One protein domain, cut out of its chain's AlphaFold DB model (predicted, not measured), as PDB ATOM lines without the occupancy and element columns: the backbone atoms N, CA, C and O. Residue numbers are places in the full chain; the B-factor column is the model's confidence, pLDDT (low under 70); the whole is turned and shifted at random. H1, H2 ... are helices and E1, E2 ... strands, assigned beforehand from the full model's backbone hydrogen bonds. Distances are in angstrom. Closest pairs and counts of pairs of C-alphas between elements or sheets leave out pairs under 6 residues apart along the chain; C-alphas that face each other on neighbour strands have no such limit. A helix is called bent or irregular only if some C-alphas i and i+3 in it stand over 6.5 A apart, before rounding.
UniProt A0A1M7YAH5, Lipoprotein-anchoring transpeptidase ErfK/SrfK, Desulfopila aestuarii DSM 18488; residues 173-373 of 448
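Overview. This is residues 173 to 373 of the 448 residues of the protein "Lipoprotein-anchoring transpeptidase ErfK/SrfK" of Desulfopila aestuarii DSM 18488 (UniProt A0A1M7YAH5). A seven-stranded sheet, curled like part of a barrel, makes the main body, with helix H4 over one face, near strands E7 and E8 at one end of the curl and E5 at the other. A small second lobe, the two-stranded ribbon E1 and E2 with the helices H1 and H2, lies to one side, and H3 lies far out on the opposite side of the body. The 201 printed residues hold four named helices and ten named strands, in the order E1 H1 H2 E2 E3 E4 E5 E6 H3 E7 E8 E9 H4 E10. The large sheet is mixed, in the order E5 E4 E3 E10 E6 E7 E8; the class is mixed, helices and strands, with 84 residues in named elements, under half. The whole is compact, with a radius of gyration of the C-alphas of 17.4 A and spans of 48 by 45 by 28 A.

Along the chain. Start in the large sheet with E5, residues 262 to 268, 20.2 A long, and E4, 251 to 257, 19.8 A; then find E3, 242 to 246, and E10, 368 to 372, which ends at C-alpha 372 (91.122, 9.427, 48.555). E6, 281 to 290, is 25.4 A long and bends by 54 degrees at residue 287; E7 is 320 to 324 and E8 330 to 332. H4, 353 to 362, runs 15.0 A from C-alpha 353 (72.555, -2.505, 56.205). Outside the large sheet are E1, 185 to 188, from C-alpha 185 (68.078, 20.080, 55.932), H1, 195 to 201, H2, 206 to 212, E2, 226 to 229, H3, 298 to 304, and E9, 343 to 345; the centres of H3, 24.3 A, and E1, 21.8 A, are the farthest from the mean of all C-alphas.

Arrangement. E3, E4 and E5 form a meander, each strand the antiparallel neighbour of the one before; look for N 244 and O 253 at 2.8 A, and N 254 and O 265 at 2.8 A. E3 and E10 are parallel, with N 245 and O 370 2.8 A apart. E6 is staggered, antiparallel to E10 over residues 281 to 284, with N 283 and O 369 at 2.8 A, and to E7 over 285 to 290, with N 289 and O 321 at 2.9 A. E7 and E8 are a hairpin, with N 322 and O 331 at 2.8 A. H4 is on this sheet, two layers, helices on one face of a sheet; the closest C-alphas of H4 and E8 are those of Ile 356 and His 332, 6.5 A. E1 and E2 are antiparallel, with N 187 and O 227 at 3.0 A. H1 and H2 touch at a steep tilt of 63 degrees, opposite ways, closest at the C-alphas of Ala 199 and Tyr 206, 5.8 A. E9 pairs with no named strand, and H3 is not on the sheet. In H1 every O i to N i+4 pair is within hydrogen-bond range; H2 has 2 of 3, H4 4 of 6, and H3, irregular with C-alphas 299 and 302 7.1 A apart, has 1 of 3, beside 2 of 4 O i to N i+3 pairs.

Size, cuts and confidence. The C-alphas of Thr 177 and Gln 305, 53.1 A apart, are the two farthest apart, and the printed part has no cut. The links H2 to E2, E2 to E3, E5 to E6 and H3 to E7 are long. Confidence is low at residues 173 to 178, under 70, against a mean pLDDT of 90.1 for the printed part.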
ATOM      1  N   ARG A 173      71.302  14.119  39.471       69.75
ATOM      2  CA  ARG A 173      71.773  14.406  38.117       69.75
ATOM      3  C   ARG A 173      72.750  15.577  38.160       69.75
ATOM      4  O   ARG A 173      72.340  16.727  38.315       69.75
ATOM      5  N   LEU A 174      74.030  15.305  37.933       68.62
ATOM      6  CA  LEU A 174      75.041  16.350  37.845       68.62
ATOM      7  C   LEU A 174      74.866  17.142  36.546       68.62
ATOM      8  O   LEU A 174      75.020  16.607  35.444       68.62
ATOM      9  N   ALA A 175      74.592  18.440  36.671       62.47
ATOM     10  CA  ALA A 175      74.862  19.379  35.592       62.47
ATOM     11  C   ALA A 175      76.385  19.548  35.439       62.47
ATOM     12  O   ALA A 175      77.123  19.497  36.423       62.47
ATOM     13  N   ASN A 176      76.856  19.794  34.212       51.84
ATOM     14  CA  ASN A 176      78.289  19.826  33.869       51.84
ATOM     15  C   ASN A 176      79.132  20.866  34.644       51.84
ATOM     16  O   ASN A 176      80.355  20.846  34.549       51.84
ATOM     17  N   THR A 177      78.499  21.781  35.380       52.78
ATOM     18  CA  THR A 177      79.128  22.877  36.137       52.78
ATOM     19  C   THR A 177      78.934  22.776  37.653       52.78
ATOM     20  O   THR A 177      79.422  23.637  38.385       52.78
ATOM     21  N   THR A 178      78.231  21.757  38.153       67.56
ATOM     22  CA  THR A 178      77.841  21.678  39.566       67.56
ATOM     23  C   THR A 178      78.930  21.018  40.419       67.56
ATOM     24  O   THR A 178      79.237  19.834  40.266       67.56
ATOM     25  N   ALA A 179      79.507  21.784  41.350       83.94
ATOM     26  CA  ALA A 179      80.496  21.294  42.315       83.94
ATOM     27  C   ALA A 179      79.894  20.801  43.648       83.94
ATOM     28  O   ALA A 179      80.619  20.210  44.442       83.94
ATOM     29  N   MET A 180      78.600  21.038  43.893       90.19
ATOM     30  CA  MET A 180      77.899  20.773  45.157       90.19
ATOM     31  C   MET A 180      76.618  19.975  44.910       90.19
ATOM     32  O   MET A 180      75.885  20.299  43.982       90.19
ATOM     33  N   ILE A 181      76.332  18.987  45.752       91.06
ATOM     34  CA  ILE A 181      75.094  18.196  45.724       91.06
ATOM     35  C   ILE A 181      74.309  18.345  47.025       91.06
ATOM     36  O   ILE A 181      74.884  18.680  48.066       91.06
ATOM     37  N   GLY A 182      73.009  18.058  46.972       89.06
ATOM     38  CA  GLY A 182      72.093  18.191  48.101       89.06
ATOM     39  C   GLY A 182      71.828  19.640  48.533       89.06
ATOM     40  O   GLY A 182      72.227  20.608  47.884       89.06
ATOM     41  N   GLN A 183      71.111  19.786  49.646       84.81
ATOM     42  CA  GLN A 183      70.788  21.053  50.316       84.81
ATOM     43  C   GLN A 183      70.790  20.817  51.835       84.81
ATOM     44  O   GLN A 183      70.428  19.711  52.246       84.81
ATOM     45  N   PRO A 184      71.158  21.797  52.684       85.69
ATOM     46  CA  PRO A 184      71.097  21.623  54.133       85.69
ATOM     47  C   PRO A 184      69.648  21.445  54.600       85.69
ATOM     48  O   PRO A 184      68.778  22.261  54.293       85.69
ATOM     49  N   GLN A 185      69.384  20.377  55.346       90.44
ATOM     50  CA  GLN A 185      68.078  20.080  55.932       90.44
ATOM     51  C   GLN A 185      68.058  20.503  57.398       90.44
ATOM     52  O   GLN A 185      69.093  20.833  57.976       90.44
ATOM     53  N   HIS A 186      66.877  20.565  58.008       91.75
ATOM     54  CA  HIS A 186      66.752  20.810  59.443       91.75
ATOM     55  C   HIS A 186      65.857  19.740  60.062       91.75
ATOM     56  O   HIS A 186      64.896  19.289  59.437       91.75
ATOM     57  N   HIS A 187      66.151  19.393  61.307       93.50
ATOM     58  CA  HIS A 187      65.388  18.450  62.114       93.50
ATOM     59  C   HIS A 187      65.075  19.093  63.473       93.50
ATOM     60  O   HIS A 187      65.845  19.923  63.956       93.50
ATOM     61  N   VAL A 188      63.931  18.764  64.074       94.00
ATOM     62  CA  VAL A 188      63.552  19.219  65.421       94.00
ATOM     63  C   VAL A 188      63.484  17.986  66.301       94.00
ATOM     64  O   VAL A 188      62.622  17.145  66.075       94.00
ATOM     65  N   VAL A 189      64.396  17.905  67.271       89.50
ATOM     66  CA  VAL A 189      64.589  16.729  68.130       89.50
ATOM     67  C   VAL A 189      63.290  16.377  68.860       89.50
ATOM     68  O   VAL A 189      62.724  17.223  69.560       89.50
ATOM     69  N   SER A 190      62.817  15.142  68.702       83.62
ATOM     70  CA  SER A 190      61.686  14.563  69.434       83.62
ATOM     71  C   SER A 190      62.150  13.776  70.670       83.62
ATOM     72  O   SER A 190      63.330  13.777  71.008       83.62
ATOM     73  N   THR A 191      61.224  13.146  71.399       75.25
ATOM     74  CA  THR A 191      61.532  12.428  72.652       75.25
ATOM     75  C   THR A 191      62.292  11.119  72.453       75.25
ATOM     76  O   THR A 191      62.958  10.680  73.384       75.25
ATOM     77  N   GLU A 192      62.205  10.519  71.263       81.38
ATOM     78  CA  GLU A 192      62.814   9.217  70.951       81.38
ATOM     79  C   GLU A 192      64.100   9.345  70.113       81.38
ATOM     80  O   GLU A 192      64.714   8.337  69.769       81.38
ATOM     81  N   ASP A 193      64.494  10.565  69.730       82.81
ATOM     82  CA  ASP A 193      65.621  10.781  68.824       82.81
ATOM     83  C   ASP A 193      66.968  10.733  69.552       82.81
ATOM     84  O   ASP A 193      67.239  11.531  70.449       82.81
ATOM     85  N   THR A 194      67.873   9.887  69.062       87.06
ATOM     86  CA  THR A 194      69.314  10.000  69.323       87.06
ATOM     87  C   THR A 194      69.996  10.708  68.145       87.06
ATOM     88  O   THR A 194      69.502  10.677  67.014       87.06
ATOM     89  N   LEU A 195      71.177  11.306  68.343       85.88
ATOM     90  CA  LEU A 195      71.961  11.845  67.220       85.88
ATOM     91  C   LEU A 195      72.367  10.749  66.220       85.88
ATOM     92  O   LEU A 195      72.573  11.048  65.044       85.88
ATOM     93  N   LEU A 196      72.468   9.489  66.659       86.56
ATOM     94  CA  LEU A 196      72.765   8.355  65.784       86.56
ATOM     95  C   LEU A 196      71.562   7.989  64.908       86.56
ATOM     96  O   LEU A 196      71.738   7.712  63.720       86.56
ATOM     97  N   ASP A 197      70.354   8.022  65.467       86.12
ATOM     98  CA  ASP A 197      69.121   7.745  64.731       86.12
ATOM     99  C   ASP A 197      68.794   8.869  63.752       86.12
ATOM    100  O   ASP A 197      68.478   8.576  62.598       86.12
ATOM    101  N   ILE A 198      69.001  10.134  64.143       90.94
ATOM    102  CA  ILE A 198      68.941  11.283  63.229       90.94
ATOM    103  C   ILE A 198      69.984  11.116  62.113       90.94
ATOM    104  O   ILE A 198      69.629  11.194  60.938       90.94
ATOM    105  N   ALA A 199      71.254  10.825  62.426       93.50
ATOM    106  CA  ALA A 199      72.283  10.635  61.397       93.50
ATOM    107  C   ALA A 199      71.862   9.558  60.383       93.50
ATOM    108  O   ALA A 199      71.769   9.812  59.178       93.50
ATOM    109  N   ARG A 200      71.461   8.388  60.887       93.25
ATOM    110  CA  ARG A 200      70.985   7.271  60.071       93.25
ATOM    111  C   ARG A 200      69.720   7.635  59.280       93.25
ATOM    112  O   ARG A 200      69.586   7.241  58.126       93.25
ATOM    113  N   GLN A 201      68.765   8.371  59.861       91.38
ATOM    114  CA  GLN A 201      67.529   8.820  59.199       91.38
ATOM    115  C   GLN A 201      67.816   9.685  57.967       91.38
ATOM    116  O   GLN A 201      67.145   9.509  56.953       91.38
ATOM    117  N   TYR A 202      68.821  10.557  58.027       94.12
ATOM    118  CA  TYR A 202      69.157  11.491  56.948       94.12
ATOM    119  C   TYR A 202      70.335  11.028  56.066       94.12
ATOM    120  O   TYR A 202      70.885  11.831  55.311       94.12
ATOM    121  N   ASN A 203      70.710   9.739  56.123       94.50
ATOM    122  CA  ASN A 203      71.830   9.168  55.358       94.50
ATOM    123  C   ASN A 203      73.151   9.935  55.621       94.50
ATOM    124  O   ASN A 203      73.881  10.336  54.706       94.50
ATOM    125  N   LEU A 204      73.426  10.170  56.907       95.88
ATOM    126  CA  LEU A 204      74.629  10.796  57.450       95.88
ATOM    127  C   LEU A 204      75.381   9.817  58.358       95.88
ATOM    128  O   LEU A 204      74.783   8.943  58.982       95.88
ATOM    129  N   GLY A 205      76.696   9.972  58.438       94.94
ATOM    130  CA  GLY A 205      77.543   9.322  59.424       94.94
ATOM    131  C   GLY A 205      77.449  10.040  60.765       94.94
ATOM    132  O   GLY A 205      77.113  11.223  60.841       94.94
ATOM    133  N   TYR A 206      77.777   9.333  61.846       92.19
ATOM    134  CA  TYR A 206      77.801   9.933  63.178       92.19
ATOM    135  C   TYR A 206      78.757  11.143  63.272       92.19
ATOM    136  O   TYR A 206      78.415  12.141  63.905       92.19
ATOM    137  N   ASN A 207      79.917  11.084  62.602       93.88
ATOM    138  CA  ASN A 207      80.874  12.193  62.508       93.88
ATOM    139  C   ASN A 207      80.240  13.480  61.963       93.88
ATOM    140  O   ASN A 207      80.471  14.542  62.525       93.88
ATOM    141  N   GLU A 208      79.409  13.397  60.920       94.88
ATOM    142  CA  GLU A 208      78.827  14.576  60.269       94.88
ATOM    143  C   GLU A 208      77.935  15.386  61.238       94.88
ATOM    144  O   GLU A 208      77.942  16.615  61.206       94.88
ATOM    145  N   ILE A 209      77.216  14.728  62.160       92.75
ATOM    146  CA  ILE A 209      76.422  15.422  63.193       92.75
ATOM    147  C   ILE A 209      77.279  15.815  64.406       92.75
ATOM    148  O   ILE A 209      77.143  16.932  64.910       92.75
ATOM    149  N   ALA A 210      78.172  14.939  64.872       89.69
ATOM    150  CA  ALA A 210      79.025  15.209  66.032       89.69
ATOM    151  C   ALA A 210      80.038  16.346  65.793       89.69
ATOM    152  O   ALA A 210      80.361  17.082  66.722       89.69
ATOM    153  N   ASP A 211      80.504  16.540  64.558       91.12
ATOM    154  CA  ASP A 211      81.424  17.626  64.199       91.12
ATOM    155  C   ASP A 211      80.709  18.988  64.119       91.12
ATOM    156  O   ASP A 211      81.312  20.022  64.411       91.12
ATOM    157  N   MET A 212      79.409  18.990  63.804       90.75
ATOM    158  CA  MET A 212      78.537  20.170  63.878       90.75
ATOM    159  C   MET A 212      78.120  20.515  65.316       90.75
ATOM    160  O   MET A 212      77.953  21.692  65.643       90.75
ATOM    161  N   TYR A 213      77.943  19.504  66.173       91.56
ATOM    162  CA  TYR A 213      77.407  19.647  67.529       91.56
ATOM    163  C   TYR A 213      78.231  18.894  68.590       91.56
ATOM    164  O   TYR A 213      77.690  18.015  69.264       91.56
ATOM    165  N   PRO A 214      79.515  19.248  68.795       86.62
ATOM    166  CA  PRO A 214      80.409  18.520  69.702       86.62
ATOM    167  C   PRO A 214      79.980  18.566  71.178       86.62
ATOM    168  O   PRO A 214      80.355  17.686  71.945       86.62
ATOM    169  N   ASP A 215      79.182  19.564  71.571       87.12
ATOM    170  CA  ASP A 215      78.682  19.738  72.942       87.12
ATOM    171  C   ASP A 215      77.349  19.011  73.218       87.12
ATOM    172  O   ASP A 215      76.807  19.118  74.322       87.12
ATOM    173  N   LEU A 216      76.759  18.336  72.221       84.19
ATOM    174  CA  LEU A 216      75.506  17.597  72.396       84.19
ATOM    175  C   LEU A 216      75.748  16.154  72.836       84.19
ATOM    176  O   LEU A 216      76.612  15.460  72.306       84.19
ATOM    177  N   ASP A 217      74.902  15.686  73.755       83.50
ATOM    178  CA  ASP A 217      74.828  14.272  74.105       83.50
ATOM    179  C   ASP A 217      74.330  13.457  72.889       83.50
ATOM    180  O   ASP A 217      73.269  13.780  72.339       83.50
ATOM    181  N   PRO A 218      75.063  12.418  72.445       81.06
ATOM    182  CA  PRO A 218      74.666  11.587  71.310       81.06
ATOM    183  C   PRO A 218      73.366  10.809  71.502       81.06
ATOM    184  O   PRO A 218      72.725  10.466  70.512       81.06
ATOM    185  N   TRP A 219      72.995  10.508  72.743       81.25
ATOM    186  CA  TRP A 219      71.867   9.651  73.104       81.25
ATOM    187  C   TRP A 219      70.675  10.449  73.621       81.25
ATOM    188  O   TRP A 219      69.542  10.035  73.408       81.25
ATOM    189  N   LEU A 220      70.925  11.588  74.273       83.38
ATOM    190  CA  LEU A 220      69.898  12.466  74.840       83.38
ATOM    191  C   LEU A 220      70.021  13.917  74.326       83.38
ATOM    192  O   LEU A 220      70.241  14.844  75.117       83.38
ATOM    193  N   PRO A 221      69.884  14.160  73.007       82.88
ATOM    194  CA  PRO A 221      69.834  15.515  72.475       82.88
ATOM    195  C   PRO A 221      68.620  16.291  73.045       82.88
ATOM    196  O   PRO A 221      67.557  15.711  73.261       82.88
ATOM    197  N   PRO A 222      68.723  17.615  73.287       85.19
ATOM    198  CA  PRO A 222      67.628  18.375  73.891       85.19
ATOM    199  C   PRO A 222      66.374  18.424  73.006       85.19
ATOM    200  O   PRO A 222      66.392  19.015  71.925       85.19
ATOM    201  N   VAL A 223      65.268  17.859  73.499       89.31
ATOM    202  CA  VAL A 223      63.957  17.859  72.827       89.31
ATOM    203  C   VAL A 223      63.526  19.283  72.459       89.31
ATOM    204  O   VAL A 223      63.672  20.226  73.238       89.31
ATOM    205  N   GLY A 224      63.005  19.453  71.245       90.75
ATOM    206  CA  GLY A 224      62.623  20.745  70.674       90.75
ATOM    207  C   GLY A 224      63.789  21.559  70.098       90.75
ATOM    208  O   GLY A 224      63.544  22.562  69.422       90.75
ATOM    209  N   ARG A 225      65.054  21.149  70.293       92.50
ATOM    210  CA  ARG A 225      66.198  21.802  69.640       92.50
ATOM    211  C   ARG A 225      66.121  21.582  68.131       92.50
ATOM    212  O   ARG A 225      65.960  20.462  67.653       92.50
ATOM    213  N   ARG A 226      66.271  22.668  67.372       94.69
ATOM    214  CA  ARG A 226      66.374  22.630  65.910       94.69
ATOM    215  C   ARG A 226      67.836  22.417  65.519       94.69
ATOM    216  O   ARG A 226      68.681  23.239  65.860       94.69
ATOM    217  N   LEU A 227      68.119  21.320  64.826       93.31
ATOM    218  CA  LEU A 227      69.435  20.975  64.293       93.31
ATOM    219  C   LEU A 227      69.482  21.285  62.793       93.31
ATOM    220  O   LEU A 227      68.543  20.964  62.063       93.31
ATOM    221  N   LEU A 228      70.579  21.891  62.349       90.75
ATOM    222  CA  LEU A 228      70.987  22.009  60.952       90.75
ATOM    223  C   LEU A 228      71.749  20.734  60.579       90.75
ATOM    224  O   LEU A 228      72.716  20.372  61.245       90.75
ATOM    225  N   LEU A 229      71.320  20.057  59.518       94.25
ATOM    226  CA  LEU A 229      71.909  18.801  59.072       94.25
ATOM    227  C   LEU A 229      72.819  19.026  57.846       94.25
ATOM    228  O   LEU A 229      72.395  19.699  56.897       94.25
ATOM    229  N   PRO A 230      74.039  18.453  57.827       92.88
ATOM    230  CA  PRO A 230      75.039  18.597  56.757       92.88
ATOM    231  C   PRO A 230      74.703  17.743  55.517       92.88
ATOM    232  O   PRO A 230      75.459  16.890  55.058       92.88
ATOM    233  N   THR A 231      73.512  17.946  54.961       93.12
ATOM    234  CA  THR A 231      72.990  17.177  53.820       93.12
ATOM    235  C   THR A 231      73.344  17.783  52.457       93.12
ATOM    236  O   THR A 231      73.063  17.167  51.429       93.12
ATOM    237  N   ALA A 232      74.004  18.949  52.439       92.19
ATOM    238  CA  ALA A 232      74.710  19.488  51.277       92.19
ATOM    239  C   ALA A 232      76.212  19.217  51.389       92.19
ATOM    240  O   ALA A 232      76.774  19.358  52.472       92.19
ATOM    241  N   ARG A 233      76.861  18.888  50.268       94.06
ATOM    242  CA  ARG A 233      78.305  18.614  50.216       94.06
ATOM    243  C   ARG A 233      78.912  18.937  48.860       94.06
ATOM    244  O   ARG A 233      78.279  18.755  47.820       94.06
ATOM    245  N   LEU A 234      80.160  19.378  48.865       95.31
ATOM    246  CA  LEU A 234      81.009  19.446  47.688       95.31
ATOM    247  C   LEU A 234      81.348  18.032  47.214       95.31
ATOM    248  O   LEU A 234      81.486  17.100  48.007       95.31
ATOM    249  N   LEU A 235      81.478  17.869  45.904       94.75
ATOM    250  CA  LEU A 235      81.996  16.638  45.317       94.75
ATOM    251  C   LEU A 235      83.523  16.582  45.491       94.75
ATOM    252  O   LEU A 235      84.158  17.633  45.372       94.75
ATOM    253  N   PRO A 236      84.112  15.392  45.713       94.50
ATOM    254  CA  PRO A 236      85.562  15.225  45.702       94.50
ATOM    255  C   PRO A 236      86.159  15.592  44.337       94.50
ATOM    256  O   PRO A 236      85.473  15.569  43.300       94.50
ATOM    257  N   ASP A 237      87.447  15.926  44.347       88.75
ATOM    258  CA  ASP A 237      88.223  16.188  43.135       88.75
ATOM    259  C   ASP A 237      88.460  14.898  42.309       88.75
ATOM    260  O   ASP A 237      88.310  13.774  42.788       88.75
ATOM    261  N   GLY A 238      88.837  15.059  41.034       83.81
ATOM    262  CA  GLY A 238      89.161  13.954  40.117       83.81
ATOM    263  C   GLY A 238      88.059  13.593  39.110       83.81
ATOM    264  O   GLY A 238      87.113  14.349  38.883       83.81
ATOM    265  N   ASP A 239      88.199  12.422  38.480       77.94
ATOM    266  CA  ASP A 239      87.464  12.020  37.265       77.94
ATOM    267  C   ASP A 239      85.967  11.708  37.461       77.94
ATOM    268  O   ASP A 239      85.270  11.433  36.481       77.94
ATOM    269  N   LYS A 240      85.463  11.728  38.707       86.50
ATOM    270  CA  LYS A 240      84.048  11.480  39.063       86.50
ATOM    271  C   LYS A 240      83.480  10.252  38.335       86.50
ATOM    272  O   LYS A 240      82.501  10.336  37.590       86.50
ATOM    273  N   LYS A 241      84.134   9.100  38.526       90.62
ATOM    274  CA  LYS A 241      83.841   7.840  37.827       90.62
ATOM    275  C   LYS A 241      83.945   6.639  38.764       90.62
ATOM    276  O   LYS A 241      84.967   6.446  39.415       90.62
ATOM    277  N   GLY A 242      82.938   5.767  38.736       95.56
ATOM    278  CA  GLY A 242      82.920   4.584  39.593       95.56
ATOM    279  C   GLY A 242      82.753   4.988  41.053       95.56
ATOM    280  O   GLY A 242      82.043   5.948  41.346       95.56
ATOM    281  N   ILE A 243      83.367   4.245  41.965       97.94
ATOM    282  CA  ILE A 243      83.291   4.506  43.400       97.94
ATOM    283  C   ILE A 243      84.467   5.402  43.805       97.94
ATOM    284  O   ILE A 243      85.610   5.091  43.482       97.94
ATOM    285  N   VAL A 244      84.192   6.478  44.540       98.12
ATOM    286  CA  VAL A 244      85.192   7.317  45.215       98.12
ATOM    287  C   VAL A 244      84.866   7.325  46.706       98.12
ATOM    288  O   VAL A 244      83.724   7.577  47.075       98.12
ATOM    289  N   ILE A 245      85.835   7.038  47.569       98.19
ATOM    290  CA  ILE A 245      85.661   7.038  49.027       98.19
ATOM    291  C   ILE A 245      86.575   8.113  49.597       98.19
ATOM    292  O   ILE A 245      87.792   7.985  49.492       98.19
ATOM    293  N   ASN A 246      85.994   9.162  50.179       98.25
ATOM    294  CA  ASN A 246      86.748  10.208  50.856       98.25
ATOM    295  C   ASN A 246      86.860   9.878  52.349       98.25
ATOM    296  O   ASN A 246      85.864   9.859  53.073       98.25
ATOM    297  N   VAL A 247      88.078   9.577  52.794       97.94
ATOM    298  CA  VAL A 247      88.346   9.013  54.124       97.94
ATOM    299  C   VAL A 247      88.122  10.020  55.270       97.94
ATOM    300  O   VAL A 247      87.382   9.665  56.184       97.94
ATOM    301  N   PRO A 248      88.636  11.270  55.240       97.38
ATOM    302  CA  PRO A 248      88.363  12.300  56.258       97.38
ATOM    303  C   PRO A 248      86.884  12.619  56.478       97.38
ATOM    304  O   PRO A 248      86.454  12.846  57.603       97.38
ATOM    305  N   GLU A 249      86.114  12.610  55.393       97.44
ATOM    306  CA  GLU A 249      84.665  12.827  55.384       97.44
ATOM    307  C   GLU A 249      83.886  11.582  55.848       97.44
ATOM    308  O   GLU A 249      82.719  11.670  56.224       97.44
ATOM    309  N   MET A 250      84.536  10.411  55.828       98.19
ATOM    310  CA  MET A 250      83.931   9.091  56.012       98.19
ATOM    311  C   MET A 250      82.746   8.863  55.069       98.19
ATOM    312  O   MET A 250      81.678   8.406  55.483       98.19
ATOM    313  N   ARG A 251      82.924   9.182  53.779       98.00
ATOM    314  CA  ARG A 251      81.822   9.159  52.811       98.00
ATOM    315  C   ARG A 251      82.191   8.539  51.471       98.00
ATOM    316  O   ARG A 251      83.225   8.825  50.869       98.00
ATOM    317  N   LEU A 252      81.300   7.673  51.003       98.12
ATOM    318  CA  LEU A 252      81.339   7.036  49.698       98.12
ATOM    319  C   LEU A 252      80.509   7.843  48.698       98.12
ATOM    320  O   LEU A 252      79.406   8.307  48.993       98.12
ATOM    321  N   TYR A 253      81.023   7.932  47.481       97.50
ATOM    322  CA  TYR A 253      80.372   8.451  46.293       97.50
ATOM    323  C   TYR A 253      80.403   7.375  45.212       97.50
ATOM    324  O   TYR A 253      81.425   6.723  45.007       97.50
ATOM    325  N   TYR A 254      79.310   7.206  44.479       96.38
ATOM    326  CA  TYR A 254      79.275   6.397  43.269       96.38
ATOM    327  C   TYR A 254      78.765   7.228  42.105       96.38
ATOM    328  O   TYR A 254      77.613   7.658  42.085       96.38
ATOM    329  N   PHE A 255      79.651   7.437  41.137       94.06
ATOM    330  CA  PHE A 255      79.389   8.168  39.915       94.06
ATOM    331  C   PHE A 255      79.109   7.189  38.775       94.06
ATOM    332  O   PHE A 255      80.006   6.480  38.301       94.06
ATOM    333  N   SER A 256      77.863   7.182  38.308       89.38
ATOM    334  CA  SER A 256      77.428   6.424  37.136       89.38
ATOM    335  C   SER A 256      77.173   7.374  35.966       89.38
ATOM    336  O   SER A 256      76.618   8.459  36.129       89.38
ATOM    337  N   LYS A 257      77.599   6.989  34.760       83.88
ATOM    338  CA  LYS A 257      77.424   7.802  33.552       83.88
ATOM    339  C   LYS A 257      76.416   7.141  32.618       83.88
ATOM    340  O   LYS A 257      76.663   6.039  32.132       83.88
ATOM    341  N   THR A 258      75.297   7.817  32.367       78.81
ATOM    342  CA  THR A 258      74.334   7.468  31.313       78.81
ATOM    343  C   THR A 258      74.682   8.214  30.021       78.81
ATOM    344  O   THR A 258      75.676   8.943  29.957       78.81
ATOM    345  N   LYS A 259      73.879   8.039  28.965       72.88
ATOM    346  CA  LYS A 259      74.051   8.814  27.727       72.88
ATOM    347  C   LYS A 259      73.677  10.292  27.919       72.88
ATOM    348  O   LYS A 259      74.255  11.141  27.250       72.88
ATOM    349  N   GLU A 260      72.751  10.602  28.830       72.56
ATOM    350  CA  GLU A 260      72.209  11.952  29.046       72.56
ATOM    351  C   GLU A 260      72.848  12.716  30.221       72.56
ATOM    352  O   GLU A 260      72.694  13.943  30.301       72.56
ATOM    353  N   ALA A 261      73.489  12.024  31.176       75.94
ATOM    354  CA  ALA A 261      74.051  12.643  32.380       75.94
ATOM    355  C   ALA A 261      75.037  11.758  33.160       75.94
ATOM    356  O   ALA A 261      74.995  10.529  33.092       75.94
ATOM    357  N   THR A 262      75.852  12.391  34.006       82.25
ATOM    358  CA  THR A 262      76.449  11.720  35.169       82.25
ATOM    359  C   THR A 262      75.483  11.835  36.348       82.25
ATOM    360  O   THR A 262      74.997  12.927  36.639       82.25
ATOM    361  N   HIS A 263      75.217  10.728  37.033       88.06
ATOM    362  CA  HIS A 263      74.478  10.692  38.292       88.06
ATOM    363  C   HIS A 263      75.433  10.360  39.432       88.06
ATOM    364  O   HIS A 263      76.391   9.607  39.238       88.06
ATOM    365  N   VAL A 264      75.156  10.889  40.621       92.00
ATOM    366  CA  VAL A 264      75.880  10.531  41.841       92.00
ATOM    367  C   VAL A 264      74.931  10.005  42.914       92.00
ATOM    368  O   VAL A 264      73.847  10.541  43.135       92.00
ATOM    369  N   ILE A 265      75.359   8.937  43.576       92.19
ATOM    370  CA  ILE A 265      74.763   8.399  44.804       92.19
ATOM    371  C   ILE A 265      75.833   8.508  45.890       92.19
ATOM    372  O   ILE A 265      77.020   8.362  45.595       92.19
ATOM    373  N   THR A 266      75.451   8.785  47.135       95.75
ATOM    374  CA  THR A 266      76.415   8.926  48.230       95.75
ATOM    375  C   THR A 266      75.885   8.381  49.549       95.75
ATOM    376  O   THR A 266      74.734   8.620  49.911       95.75
ATOM    377  N   HIS A 267      76.756   7.682  50.274       97.44
ATOM    378  CA  HIS A 267      76.465   7.030  51.549       97.44
ATOM    379  C   HIS A 267      77.596   7.298  52.543       97.44
ATOM    380  O   HIS A 267      78.761   7.287  52.137       97.44
ATOM    381  N   PRO A 268      77.294   7.513  53.829       98.00
ATOM    382  CA  PRO A 268      78.303   7.546  54.872       98.00
ATOM    383  C   PRO A 268      78.878   6.143  55.084       98.00
ATOM    384  O   PRO A 268      78.228   5.129  54.807       98.00
ATOM    385  N   VAL A 269      80.109   6.073  55.580       98.31
ATOM    386  CA  VAL A 269      80.815   4.811  55.815       98.31
ATOM    387  C   VAL A 269      81.483   4.763  57.187       98.31
ATOM    388  O   VAL A 269      81.788   5.787  57.790       98.31
ATOM    389  N   GLY A 270      81.695   3.559  57.708       96.00
ATOM    390  CA  GLY A 270      82.678   3.301  58.761       96.00
ATOM    391  C   GLY A 270      84.011   2.909  58.123       96.00
ATOM    392  O   GLY A 270      84.016   2.234  57.092       96.00
ATOM    393  N   ILE A 271      85.125   3.328  58.715       95.50
ATOM    394  CA  ILE A 271      86.477   3.169  58.153       95.50
ATOM    395  C   ILE A 271      87.460   2.611  59.190       95.50
ATOM    396  O   ILE A 271      87.101   2.393  60.354       95.50
ATOM    397  N   GLY A 272      88.700   2.403  58.746       88.44
ATOM    398  CA  GLY A 272      89.827   1.979  59.567       88.44
ATOM    399  C   GLY A 272      90.035   2.819  60.828       88.44
ATOM    400  O   GLY A 272      89.741   4.018  60.860       88.44
ATOM    401  N   ASP A 273      90.542   2.184  61.881       87.00
ATOM    402  CA  ASP A 273      91.143   2.890  63.013       87.00
ATOM    403  C   ASP A 273      92.530   3.475  62.652       87.00
ATOM    404  O   ASP A 273      92.913   3.535  61.482       87.00
ATOM    405  N   THR A 274      93.255   4.026  63.627       85.69
ATOM    406  CA  THR A 274      94.572   4.650  63.389       85.69
ATOM    407  C   THR A 274      95.682   3.649  63.091       85.69
ATOM    408  O   THR A 274      96.658   4.032  62.441       85.69
ATOM    409  N   ASP A 275      95.518   2.403  63.531       83.12
ATOM    410  CA  ASP A 275      96.518   1.339  63.447       83.12
ATOM    411  C   ASP A 275      96.281   0.489  62.187       83.12
ATOM    412  O   ASP A 275      97.218  -0.015  61.566       83.12
ATOM    413  N   PHE A 276      95.018   0.395  61.763       85.56
ATOM    414  CA  PHE A 276      94.541  -0.309  60.578       85.56
ATOM    415  C   PHE A 276      93.762   0.638  59.657       85.56
ATOM    416  O   PHE A 276      92.568   0.457  59.397       85.56
ATOM    417  N   GLN A 277      94.451   1.665  59.165       91.44
ATOM    418  CA  GLN A 277      93.868   2.720  58.338       91.44
ATOM    419  C   GLN A 277      93.259   2.178  57.035       91.44
ATOM    420  O   GLN A 277      93.780   1.263  56.398       91.44
ATOM    421  N   THR A 278      92.164   2.792  56.586       94.44
ATOM    422  CA  THR A 278      91.670   2.613  55.210       94.44
ATOM    423  C   THR A 278      92.593   3.367  54.246       94.44
ATOM    424  O   THR A 278      92.480   4.583  54.092       94.44
ATOM    425  N   GLU A 279      93.529   2.637  53.637       93.62
ATOM    426  CA  GLU A 279      94.600   3.175  52.789       93.62
ATOM    427  C   GLU A 279      94.077   3.888  51.520       93.62
ATOM    428  O   GLU A 279      93.264   3.325  50.779       93.62
ATOM    429  N   PRO A 280      94.556   5.111  51.212       95.50
ATOM    430  CA  PRO A 280      94.305   5.764  49.929       95.50
ATOM    431  C   PRO A 280      94.950   5.004  48.765       95.50
ATOM    432  O   PRO A 280      96.104   4.581  48.841       95.50
ATOM    433  N   GLY A 281      94.236   4.869  47.648       95.56
ATOM    434  CA  GLY A 281      94.719   4.091  46.511       95.56
ATOM    435  C   GLY A 281      93.677   3.833  45.428       95.56
ATOM    436  O   GLY A 281      92.511   4.215  45.537       95.56
ATOM    437  N   ASN A 282      94.114   3.160  44.362       97.00
ATOM    438  CA  ASN A 282      93.263   2.744  43.251       97.00
ATOM    439  C   ASN A 282      93.018   1.232  43.313       97.00
ATOM    440  O   ASN A 282      93.937   0.433  43.143       97.00
ATOM    441  N   TYR A 283      91.759   0.856  43.502       97.69
ATOM    442  CA  TYR A 283      91.284  -0.514  43.643       97.69
ATOM    443  C   TYR A 283      90.181  -0.813  42.615       97.69
ATOM    444  O   TYR A 283      89.715   0.047  41.864       97.69
ATOM    445  N   VAL A 284      89.745  -2.070  42.572       98.00
ATOM    446  CA  VAL A 284      88.656  -2.545  41.708       98.00
ATOM    447  C   VAL A 284      87.813  -3.536  42.503       98.00
ATOM    448  O   VAL A 284      88.374  -4.363  43.219       98.00
ATOM    449  N   VAL A 285      86.488  -3.510  42.351       98.31
ATOM    450  CA  VAL A 285      85.604  -4.555  42.896       98.31
ATOM    451  C   VAL A 285      85.945  -5.886  42.219       98.31
ATOM    452  O   VAL A 285      85.651  -6.084  41.040       98.31
ATOM    453  N   GLY A 286      86.613  -6.782  42.944       97.81
ATOM    454  CA  GLY A 286      87.111  -8.063  42.440       97.81
ATOM    455  C   GLY A 286      86.131  -9.219  42.609       97.81
ATOM    456  O   GLY A 286      86.124 -10.130  41.787       97.81
ATOM    457  N   ASN A 287      85.297  -9.186  43.649       97.50
ATOM    458  CA  ASN A 287      84.253 -10.180  43.889       97.50
ATOM    459  C   ASN A 287      83.042  -9.560  44.601       97.50
ATOM    460  O   ASN A 287      83.095  -8.433  45.094       97.50
ATOM    461  N   LYS A 288      81.942 -10.315  44.629       97.88
ATOM    462  CA  LYS A 288      80.702  -9.974  45.325       97.88
ATOM    463  C   LYS A 288      80.169 -11.216  46.033       97.88
ATOM    464  O   LYS A 288      80.176 -12.287  45.430       97.88
ATOM    465  N   ALA A 289      79.671 -11.073  47.257       97.38
ATOM    466  CA  ALA A 289      79.001 -12.148  47.985       97.38
ATOM    467  C   ALA A 289      77.748 -11.637  48.713       97.38
ATOM    468  O   ALA A 289      77.754 -10.549  49.288       97.38
ATOM    469  N   ILE A 290      76.690 -12.449  48.687       97.31
ATOM    470  CA  ILE A 290      75.494 -12.304  49.526       97.31
ATOM    471  C   ILE A 290      75.641 -13.305  50.669       97.31
ATOM    472  O   ILE A 290      76.059 -14.435  50.421       97.31
ATOM    473  N   ASN A 291      75.295 -12.903  51.891       95.81
ATOM    474  CA  ASN A 291      75.444 -13.697  53.111       95.81
ATOM    475  C   ASN A 291      76.867 -14.298  53.233       95.81
ATOM    476  O   ASN A 291      77.023 -15.519  53.215       95.81
ATOM    477  N   PRO A 292      77.923 -13.462  53.293       96.38
ATOM    478  CA  PRO A 292      79.306 -13.927  53.371       96.38
ATOM    479  C   PRO A 292      79.619 -14.581  54.727       96.38
ATOM    480  O   PRO A 292      79.298 -14.040  55.781       96.38
ATOM    481  N   THR A 293      80.346 -15.700  54.723       93.19
ATOM    482  CA  THR A 293      81.061 -16.162  55.924       93.19
ATOM    483  C   THR A 293      82.233 -15.220  56.185       93.19
ATOM    484  O   THR A 293      83.080 -15.036  55.306       93.19
ATOM    485  N   TRP A 294      82.325 -14.650  57.386       92.69
ATOM    486  CA  TRP A 294      83.499 -13.877  57.774       92.69
ATOM    487  C   TRP A 294      84.599 -14.819  58.258       92.69
ATOM    488  O   TRP A 294      84.460 -15.449  59.303       92.69
ATOM    489  N   TYR A 295      85.700 -14.924  57.516       90.00
ATOM    490  CA  TYR A 295      86.887 -15.655  57.960       90.00
ATOM    491  C   TYR A 295      87.786 -14.723  58.768       90.00
ATOM    492  O   TYR A 295      88.254 -13.708  58.252       90.00
ATOM    493  N   ILE A 296      88.038 -15.065  60.033       85.44
ATOM    494  CA  ILE A 296      88.700 -14.149  60.965       85.44
ATOM    495  C   ILE A 296      90.202 -14.059  60.630       85.44
ATOM    496  O   ILE A 296      90.896 -15.095  60.632       85.44
ATOM    497  N   PRO A 297      90.728 -12.843  60.350       81.75
ATOM    498  CA  PRO A 297      92.150 -12.615  60.107       81.75
ATOM    499  C   PRO A 297      93.008 -13.151  61.260       81.75
ATOM    500  O   PRO A 297      92.582 -13.055  62.410       81.75
ATOM    501  N   PRO A 298      94.218 -13.689  61.009       82.94
ATOM    502  CA  PRO A 298      95.070 -14.246  62.062       82.94
ATOM    503  C   PRO A 298      95.288 -13.315  63.264       82.94
ATOM    504  O   PRO A 298      95.222 -13.792  64.394       82.94
ATOM    505  N   SER A 299      95.444 -12.007  63.026       77.25
ATOM    506  CA  SER A 299      95.571 -10.964  64.057       77.25
ATOM    507  C   SER A 299      94.373 -10.880  65.012       77.25
ATOM    508  O   SER A 299      94.543 -10.568  66.184       77.25
ATOM    509  N   LEU A 300      93.168 -11.202  64.538       78.94
ATOM    510  CA  LEU A 300      91.924 -11.099  65.301       78.94
ATOM    511  C   LEU A 300      91.501 -12.409  65.979       78.94
ATOM    512  O   LEU A 300      90.615 -12.401  66.834       78.94
ATOM    513  N   ARG A 301      92.129 -13.547  65.659       80.06
ATOM    514  CA  ARG A 301      91.719 -14.858  66.203       80.06
ATOM    515  C   ARG A 301      91.858 -14.962  67.720       80.06
ATOM    516  O   ARG A 301      91.065 -15.666  68.331       80.06
ATOM    517  N   ALA A 302      92.811 -14.250  68.323       81.12
ATOM    518  CA  ALA A 302      92.953 -14.192  69.779       81.12
ATOM    519  C   ALA A 302      91.742 -13.524  70.460       81.12
ATOM    520  O   ALA A 302      91.298 -13.990  71.505       81.12
ATOM    521  N   LYS A 303      91.171 -12.483  69.833       76.12
ATOM    522  CA  LYS A 303      89.986 -11.767  70.330       76.12
ATOM    523  C   LYS A 303      88.709 -12.597  70.186       76.12
ATOM    524  O   LYS A 303      87.949 -12.709  71.135       76.12
ATOM    525  N   TYR A 304      88.475 -13.180  69.009       75.00
ATOM    526  CA  TYR A 304      87.192 -13.827  68.691       75.00
ATOM    527  C   TYR A 304      87.138 -15.336  68.964       75.00
ATOM    528  O   TYR A 304      86.047 -15.896  68.977       75.00
ATOM    529  N   GLN A 305      88.285 -16.009  69.127       84.31
ATOM    530  CA  GLN A 305      88.448 -17.441  69.464       84.31
ATOM    531  C   GLN A 305      87.859 -18.466  68.477       84.31
ATOM    532  O   GLN A 305      88.231 -19.640  68.497       84.31
ATOM    533  N   VAL A 306      87.026 -18.027  67.539       85.44
ATOM    534  CA  VAL A 306      86.562 -18.792  66.384       85.44
ATOM    535  C   VAL A 306      87.414 -18.477  65.149       85.44
ATOM    536  O   VAL A 306      88.063 -17.437  65.044       85.44
ATOM    537  N   LYS A 307      87.428 -19.395  64.176       89.50
ATOM    538  CA  LYS A 307      88.127 -19.188  62.890       89.50
ATOM    539  C   LYS A 307      87.269 -18.442  61.865       89.50
ATOM    540  O   LYS A 307      87.809 -17.873  60.916       89.50
ATOM    541  N   SER A 308      85.952 -18.454  62.048       92.38
ATOM    542  CA  SER A 308      84.983 -17.836  61.150       92.38
ATOM    543  C   SER A 308      83.656 -17.584  61.856       92.38
ATOM    544  O   SER A 308      83.244 -18.419  62.661       92.38
ATOM    545  N   VAL A 309      82.959 -16.513  61.481       90.88
ATOM    546  CA  VAL A 309      81.550 -16.280  61.826       90.88
ATOM    547  C   VAL A 309      80.692 -16.630  60.600       90.88
ATOM    548  O   VAL A 309      80.966 -16.116  59.509       90.88
ATOM    549  N   PRO A 310      79.702 -17.536  60.719       92.81
ATOM    550  CA  PRO A 310      78.812 -17.887  59.613       92.81
ATOM    551  C   PRO A 310      77.886 -16.710  59.253       92.81
ATOM    552  O   PRO A 310      77.830 -15.716  59.977       92.81
ATOM    553  N   PRO A 311      77.145 -16.774  58.139       94.81
ATOM    554  CA  PRO A 311      76.171 -15.739  57.809       94.81
ATOM    555  C   PRO A 311      75.028 -15.713  58.833       94.81
ATOM    556  O   PRO A 311      74.462 -16.757  59.154       94.81
ATOM    557  N   GLY A 312      74.674 -14.527  59.326       86.75
ATOM    558  CA  GLY A 312      73.660 -14.341  60.367       86.75
ATOM    559  C   GLY A 312      73.560 -12.878  60.816       86.75
ATOM    560  O   GLY A 312      74.261 -12.034  60.249       86.75
ATOM    561  N   PRO A 313      72.696 -12.560  61.799       84.56
ATOM    562  CA  PRO A 313      72.592 -11.220  62.384       84.56
ATOM    563  C   PRO A 313      73.915 -10.732  62.990       84.56
ATOM    564  O   PRO A 313      74.299  -9.592  62.761       84.56
ATOM    565  N   ASP A 314      74.643 -11.629  63.661       83.75
ATOM    566  CA  ASP A 314      75.879 -11.345  64.412       83.75
ATOM    567  C   ASP A 314      77.148 -11.384  63.538       83.75
ATOM    568  O   ASP A 314      78.270 -11.515  64.032       83.75
ATOM    569  N   ASN A 315      76.992 -11.352  62.212       87.62
ATOM    570  CA  ASN A 315      78.117 -11.365  61.286       87.62
ATOM    571  C   ASN A 315      78.571  -9.925  60.985       87.62
ATOM    572  O   ASN A 315      77.815  -9.174  60.360       87.62
ATOM    573  N   PRO A 316      79.819  -9.538  61.314       88.75
ATOM    574  CA  PRO A 316      80.276  -8.157  61.175       88.75
ATOM    575  C   PRO A 316      80.510  -7.692  59.733       88.75
ATOM    576  O   PRO A 316      80.780  -6.510  59.512       88.75
ATOM    577  N   LEU A 317      80.383  -8.584  58.742       92.62
ATOM    578  CA  LEU A 317      80.297  -8.207  57.328       92.62
ATOM    579  C   LEU A 317      78.867  -7.831  56.894       92.62
ATOM    580  O   LEU A 317      78.666  -7.279  55.810       92.62
ATOM    581  N   GLY A 318      77.861  -8.133  57.716       94.06
ATOM    582  CA  GLY A 318      76.452  -8.037  57.357       94.06
ATOM    583  C   GLY A 318      76.067  -8.970  56.200       94.06
ATOM    584  O   GLY A 318      76.715  -9.978  55.921       94.06
ATOM    585  N   LYS A 319      74.982  -8.629  55.495       94.19
ATOM    586  CA  LYS A 319      74.403  -9.465  54.424       94.19
ATOM    587  C   LYS A 319      75.107  -9.367  53.066       94.19
ATOM    588  O   LYS A 319      74.811 -10.171  52.186       94.19
ATOM    589  N   TYR A 320      75.997  -8.399  52.861       97.44
ATOM    590  CA  TYR A 320      76.522  -8.064  51.536       97.44
ATOM    591  C   TYR A 320      77.992  -7.660  51.605       97.44
ATOM    592  O   TYR A 320      78.383  -6.871  52.462       97.44
ATOM    593  N   TRP A 321      78.783  -8.172  50.663       98.00
ATOM    594  CA  TRP A 321      80.222  -7.939  50.563       98.00
ATOM    595  C   TRP A 321      80.638  -7.629  49.121       98.00
ATOM    596  O   TRP A 321      80.294  -8.368  48.194       98.00
ATOM    597  N   LEU A 322      81.414  -6.560  48.945       98.38
ATOM    598  CA  LEU A 322      82.074  -6.147  47.707       98.38
ATOM    599  C   LEU A 322      83.594  -6.166  47.946       98.38
ATOM    600  O   LEU A 322      84.159  -5.208  48.478       98.38
ATOM    601  N   GLY A 323      84.268  -7.261  47.591       97.81
ATOM    602  CA  GLY A 323      85.698  -7.429  47.868       97.81
ATOM    603  C   GLY A 323      86.578  -6.612  46.926       97.81
ATOM    604  O   GLY A 323      86.375  -6.640  45.709       97.81
ATOM    605  N   LEU A 324      87.587  -5.926  47.465       97.50
ATOM    606  CA  LEU A 324      88.575  -5.187  46.681       97.50
ATOM    607  C   LEU A 324      89.650  -6.150  46.152       97.50
ATOM    608  O   LEU A 324      90.296  -6.882  46.905       97.50
ATOM    609  N   LYS A 325      89.822  -6.172  44.828       94.94
ATOM    610  CA  LYS A 325      90.688  -7.112  44.108       94.94
ATOM    611  C   LYS A 325      92.129  -7.061  44.629       94.94
ATOM    612  O   LYS A 325      92.681  -5.982  44.801       94.94
ATOM    613  N   ASN A 326      92.745  -8.236  44.790       92.00
ATOM    614  CA  ASN A 326      94.113  -8.425  45.294       92.00
ATOM    615  C   ASN A 326      94.346  -7.925  46.738       92.00
ATOM    616  O   ASN A 326      95.490  -7.724  47.133       92.00
ATOM    617  N   THR A 327      93.286  -7.759  47.534       91.69
ATOM    618  CA  THR A 327      93.372  -7.404  48.959       91.69
ATOM    619  C   THR A 327      92.471  -8.314  49.798       91.69
ATOM    620  O   THR A 327      91.641  -9.043  49.254       91.69
ATOM    621  N   ASN A 328      92.595  -8.227  51.124       88.94
ATOM    622  CA  ASN A 328      91.631  -8.811  52.067       88.94
ATOM    623  C   ASN A 328      90.532  -7.810  52.489       88.94
ATOM    624  O   ASN A 328      89.726  -8.123  53.363       88.94
ATOM    625  N   TYR A 329      90.506  -6.614  51.893       93.31
ATOM    626  CA  TYR A 329      89.577  -5.539  52.228       93.31
ATOM    627  C   TYR A 329      88.331  -5.563  51.334       93.31
ATOM    628  O   TYR A 329      88.318  -6.133  50.240       93.31
ATOM    629  N   GLY A 330      87.262  -4.916  51.793       96.38
ATOM    630  CA  GLY A 330      86.001  -4.838  51.066       96.38
ATOM    631  C   GLY A 330      85.103  -3.714  51.562       96.38
ATOM    632  O   GLY A 330      85.311  -3.169  52.647       96.38
ATOM    633  N   ILE A 331      84.095  -3.398  50.749       98.50
ATOM    634  CA  ILE A 331      82.955  -2.558  51.124       98.50
ATOM    635  C   ILE A 331      81.818  -3.506  51.518       98.50
ATOM    636  O   ILE A 331      81.447  -4.379  50.728       98.50
ATOM    637  N   HIS A 332      81.293  -3.392  52.735       97.94
ATOM    638  CA  HIS A 332      80.349  -4.365  53.288       97.94
ATOM    639  C   HIS A 332      79.326  -3.736  54.245       97.94
ATOM    640  O   HIS A 332      79.415  -2.554  54.570       97.94
ATOM    641  N   GLY A 333      78.326  -4.508  54.678       94.31
ATOM    642  CA  GLY A 333      77.341  -4.057  55.671       94.31
ATOM    643  C   GLY A 333      77.898  -4.034  57.095       94.31
ATOM    644  O   GLY A 333      79.091  -4.215  57.309       94.31
ATOM    645  N   SER A 334      77.038  -3.884  58.100       86.12
ATOM    646  CA  SER A 334      77.428  -4.144  59.490       86.12
ATOM    647  C   SER A 334      76.239  -4.604  60.325       86.12
ATOM    648  O   SER A 334      75.142  -4.067  60.213       86.12
ATOM    649  N   ASP A 335      76.502  -5.569  61.192       84.06
ATOM    650  CA  ASP A 335      75.779  -5.883  62.431       84.06
ATOM    651  C   ASP A 335      75.601  -4.684  63.389       84.06
ATOM    652  O   ASP A 335      74.642  -4.629  64.151       84.06
ATOM    653  N   ILE A 336      76.509  -3.705  63.325       83.12
ATOM    654  CA  ILE A 336      76.633  -2.555  64.227       83.12
ATOM    655  C   ILE A 336      76.419  -1.257  63.415       83.12
ATOM    656  O   ILE A 336      77.392  -0.626  62.987       83.12
ATOM    657  N   PRO A 337      75.171  -0.802  63.172       78.38
ATOM    658  CA  PRO A 337      74.898   0.436  62.431       78.38
ATOM    659  C   PRO A 337      75.589   1.676  63.016       78.38
ATOM    660  O   PRO A 337      76.054   2.535  62.276       78.38
ATOM    661  N   TRP A 338      75.752   1.753  64.338       80.81
ATOM    662  CA  TRP A 338      76.466   2.849  65.009       80.81
ATOM    663  C   TRP A 338      77.996   2.833  64.812       80.81
ATOM    664  O   TRP A 338      78.704   3.615  65.446       80.81
ATOM    665  N   SER A 339      78.528   1.968  63.939       83.44
ATOM    666  CA  SER A 339      79.914   2.038  63.445       83.44
ATOM    667  C   SER A 339      80.096   2.974  62.240       83.44
ATOM    668  O   SER A 339      81.229   3.277  61.871       83.44
ATOM    669  N   ILE A 340      79.006   3.450  61.627       94.44
ATOM    670  CA  ILE A 340      79.049   4.324  60.449       94.44
ATOM    671  C   ILE A 340      79.325   5.779  60.849       94.44
ATOM    672  O   ILE A 340      78.747   6.302  61.804       94.44
ATOM    673  N   GLY A 341      80.238   6.434  60.128       93.12
ATOM    674  CA  GLY A 341      80.827   7.706  60.541       93.12
ATOM    675  C   GLY A 341      81.777   7.567  61.734       93.12
ATOM    676  O   GLY A 341      81.842   8.463  62.576       93.12
ATOM    677  N   ARG A 342      82.466   6.418  61.859       90.00
ATOM    678  CA  ARG A 342      83.495   6.166  62.881       90.00
ATOM    679  C   ARG A 342      84.698   5.386  62.325       90.00
ATOM    680  O   ARG A 342      84.587   4.625  61.364       90.00
ATOM    681  N   LYS A 343      85.839   5.567  62.998       91.69
ATOM    682  CA  LYS A 343      87.116   4.859  62.810       91.69
ATOM    683  C   LYS A 343      87.174   3.621  63.717       91.69
ATOM    684  O   LYS A 343      87.612   3.736  64.857       91.69
ATOM    685  N   VAL A 344      86.632   2.485  63.273       82.50
ATOM    686  CA  VAL A 344      86.446   1.280  64.122       82.50
ATOM    687  C   VAL A 344      86.660  -0.053  63.389       82.50
ATOM    688  O   VAL A 344      86.368  -1.117  63.937       82.50
ATOM    689  N   THR A 345      87.102  -0.027  62.132       82.69
ATOM    690  CA  THR A 345      87.359  -1.242  61.345       82.69
ATOM    691  C   THR A 345      88.855  -1.525  61.247       82.69
ATOM    692  O   THR A 345      89.685  -0.680  61.556       82.69
ATOM    693  N   HIS A 346      89.209  -2.723  60.781       84.25
ATOM    694  CA  HIS A 346      90.589  -3.051  60.426       84.25
ATOM    695  C   HIS A 346      90.779  -2.867  58.911       84.25
ATOM    696  O   HIS A 346      90.814  -3.838  58.154       84.25
ATOM    697  N   GLY A 347      90.772  -1.612  58.454       84.12
ATOM    698  CA  GLY A 347      90.949  -1.187  57.057       84.12
ATOM    699  C   GLY A 347      89.712  -1.271  56.146       84.12
ATOM    700  O   GLY A 347      89.584  -0.465  55.222       84.12
ATOM    701  N   CYS A 348      88.778  -2.198  56.394       93.38
ATOM    702  CA  CYS A 348      87.552  -2.360  55.593       93.38
ATOM    703  C   CYS A 348      86.592  -1.157  55.661       93.38
ATOM    704  O   CYS A 348      86.599  -0.382  56.615       93.38
ATOM    705  N   ILE A 349      85.695  -1.061  54.676       98.12
ATOM    706  CA  ILE A 349      84.687  -0.005  54.588       98.12
ATOM    707  C   ILE A 349      83.314  -0.581  54.955       98.12
ATOM    708  O   ILE A 349      82.779  -1.434  54.247       98.12
ATOM    709  N   ARG A 350      82.728  -0.104  56.056       97.56
ATOM    710  CA  ARG A 350      81.366  -0.458  56.484       97.56
ATOM    711  C   ARG A 350      80.346   0.515  55.902       97.56
ATOM    712  O   ARG A 350      80.619   1.704  55.809       97.56
ATOM    713  N   MET A 351      79.156   0.024  55.588       97.62
ATOM    714  CA  MET A 351      77.969   0.788  55.190       97.62
ATOM    715  C   MET A 351      76.771   0.370  56.053       97.62
ATOM    716  O   MET A 351      76.751  -0.741  56.597       97.62
ATOM    717  N   TYR A 352      75.748   1.224  56.156       95.81
ATOM    718  CA  TYR A 352      74.488   0.834  56.795       95.81
ATOM    719  C   TYR A 352      73.863  -0.390  56.080       95.81
ATOM    720  O   TYR A 352      73.977  -0.496  54.855       95.81
ATOM    721  N   PRO A 353      73.189  -1.316  56.796       92.00
ATOM    722  CA  PRO A 353      72.555  -2.505  56.205       92.00
ATOM    723  C   PRO A 353      71.600  -2.214  55.039       92.00
ATOM    724  O   PRO A 353      71.586  -2.933  54.038       92.00
ATOM    725  N   GLU A 354      70.807  -1.156  55.177       91.69
ATOM    726  CA  GLU A 354      69.885  -0.639  54.170       91.69
ATOM    727  C   GLU A 354      70.616  -0.104  52.925       91.69
ATOM    728  O   GLU A 354      70.259  -0.448  51.794       91.69
ATOM    729  N   ASP A 355      71.697   0.649  53.129       95.44
ATOM    730  CA  ASP A 355      72.487   1.255  52.061       95.44
ATOM    731  C   ASP A 355      73.235   0.197  51.256       95.44
ATOM    732  O   ASP A 355      73.094   0.141  50.034       95.44
ATOM    733  N   ILE A 356      73.975  -0.700  51.924       96.62
ATOM    734  CA  ILE A 356      74.736  -1.747  51.229       96.62
ATOM    735  C   ILE A 356      73.819  -2.667  50.418       96.62
ATOM    736  O   ILE A 356      74.231  -3.144  49.366       96.62
ATOM    737  N   SER A 357      72.574  -2.893  50.855       93.50
ATOM    738  CA  SER A 357      71.607  -3.720  50.125       93.50
ATOM    739  C   SER A 357      71.271  -3.120  48.756       93.50
ATOM    740  O   SER A 357      71.353  -3.800  47.731       93.50
ATOM    741  N   THR A 358      70.963  -1.820  48.710       92.62
ATOM    742  CA  THR A 358      70.691  -1.122  47.442       92.62
ATOM    743  C   THR A 358      71.960  -0.963  46.602       92.62
ATOM    744  O   THR A 358      71.959  -1.265  45.406       92.62
ATOM    745  N   PHE A 359      73.068  -0.588  47.243       95.25
ATOM    746  CA  PHE A 359      74.365  -0.375  46.614       95.25
ATOM    747  C   PHE A 359      74.918  -1.651  45.967       95.25
ATOM    748  O   PHE A 359      75.349  -1.646  44.812       95.25
ATOM    749  N   PHE A 360      74.829  -2.787  46.661       96.81
ATOM    750  CA  PHE A 360      75.259  -4.083  46.145       96.81
ATOM    751  C   PHE A 360      74.549  -4.443  44.839       96.81
ATOM    752  O   PHE A 360      75.174  -5.035  43.961       96.81
ATOM    753  N   ASN A 361      73.277  -4.084  44.662       94.19
ATOM    754  CA  ASN A 361      72.530  -4.428  43.451       94.19
ATOM    755  C   ASN A 361      72.972  -3.624  42.217       94.19
ATOM    756  O   ASN A 361      72.923  -4.157  41.110       94.19
ATOM    757  N   ILE A 362      73.453  -2.387  42.393       94.50
ATOM    758  CA  ILE A 362      73.872  -1.512  41.281       94.50
ATOM    759  C   ILE A 362      75.367  -1.614  40.932       94.50
ATOM    760  O   ILE A 362      75.754  -1.297  39.808       94.50
ATOM    761  N   ILE A 363      76.219  -2.076  41.855       96.44
ATOM    762  CA  ILE A 363      77.667  -2.192  41.622       96.44
ATOM    763  C   ILE A 363      78.037  -3.518  40.940       96.44
ATOM    764  O   ILE A 363      77.733  -4.605  41.436       96.44
ATOM    765  N   GLY A 364      78.759  -3.442  39.818       95.19
ATOM    766  CA  GLY A 364      79.305  -4.602  39.103       95.19
ATOM    767  C   GLY A 364      80.733  -4.967  39.528       95.19
ATOM    768  O   GLY A 364      81.511  -4.099  39.931       95.19
ATOM    769  N   VAL A 365      81.113  -6.241  39.377       97.75
ATOM    770  CA  VAL A 365      82.534  -6.649  39.402       97.75
ATOM    771  C   VAL A 365      83.268  -5.921  38.270       97.75
ATOM    772  O   VAL A 365      82.726  -5.776  37.177       97.75
ATOM    773  N   GLY A 366      84.479  -5.430  38.533       97.38
ATOM    774  CA  GLY A 366      85.221  -4.567  37.609       97.38
ATOM    775  C   GLY A 366      84.969  -3.064  37.795       97.38
ATOM    776  O   GLY A 366      85.658  -2.264  37.166       97.38
ATOM    777  N   THR A 367      84.044  -2.656  38.676       97.44
ATOM    778  CA  THR A 367      83.861  -1.236  39.033       97.44
ATOM    779  C   THR A 367      85.123  -0.704  39.717       97.44
ATOM    780  O   THR A 367      85.626  -1.327  40.655       97.44
ATOM    781  N   THR A 368      85.638   0.437  39.257       97.50
ATOM    782  CA  THR A 368      86.788   1.123  39.868       97.50
ATOM    783  C   THR A 368      86.417   1.697  41.232       97.50
ATOM    784  O   THR A 368      85.321   2.233  41.395       97.50
ATOM    785  N   VAL A 369      87.336   1.599  42.192       97.88
ATOM    786  CA  VAL A 369      87.212   2.146  43.548       97.88
ATOM    787  C   VAL A 369      88.446   2.996  43.822       97.88
ATOM    788  O   VAL A 369      89.543   2.461  43.940       97.88
ATOM    789  N   GLN A 370      88.281   4.308  43.916       97.94
ATOM    790  CA  GLN A 370      89.342   5.234  44.294       97.94
ATOM    791  C   GLN A 370      89.147   5.628  45.758       97.94
ATOM    792  O   GLN A 370      88.137   6.231  46.110       97.94
ATOM    793  N   ILE A 371      90.099   5.288  46.620       97.62
ATOM    794  CA  ILE A 371      90.116   5.766  48.003       97.62
ATOM    795  C   ILE A 371      91.006   7.006  48.033       97.62
ATOM    796  O   ILE A 371      92.171   6.947  47.642       97.62
ATOM    797  N   VAL A 372      90.441   8.133  48.456       97.38
ATOM    798  CA  VAL A 372      91.122   9.427  48.555       97.38
ATOM    799  C   VAL A 372      91.125   9.912  49.997       97.38
ATOM    800  O   VAL A 372      90.252   9.572  50.796       97.38
ATOM    801  N   TYR A 373      92.108  10.744  50.318       97.38
ATOM    802  CA  TYR A 373      92.189  11.413  51.605       97.38
ATOM    803  C   TYR A 373      92.160  12.925  51.375       97.38
ATOM    804  O   TYR A 373      93.191  13.579  51.238       97.38
TER     805      TYR A 373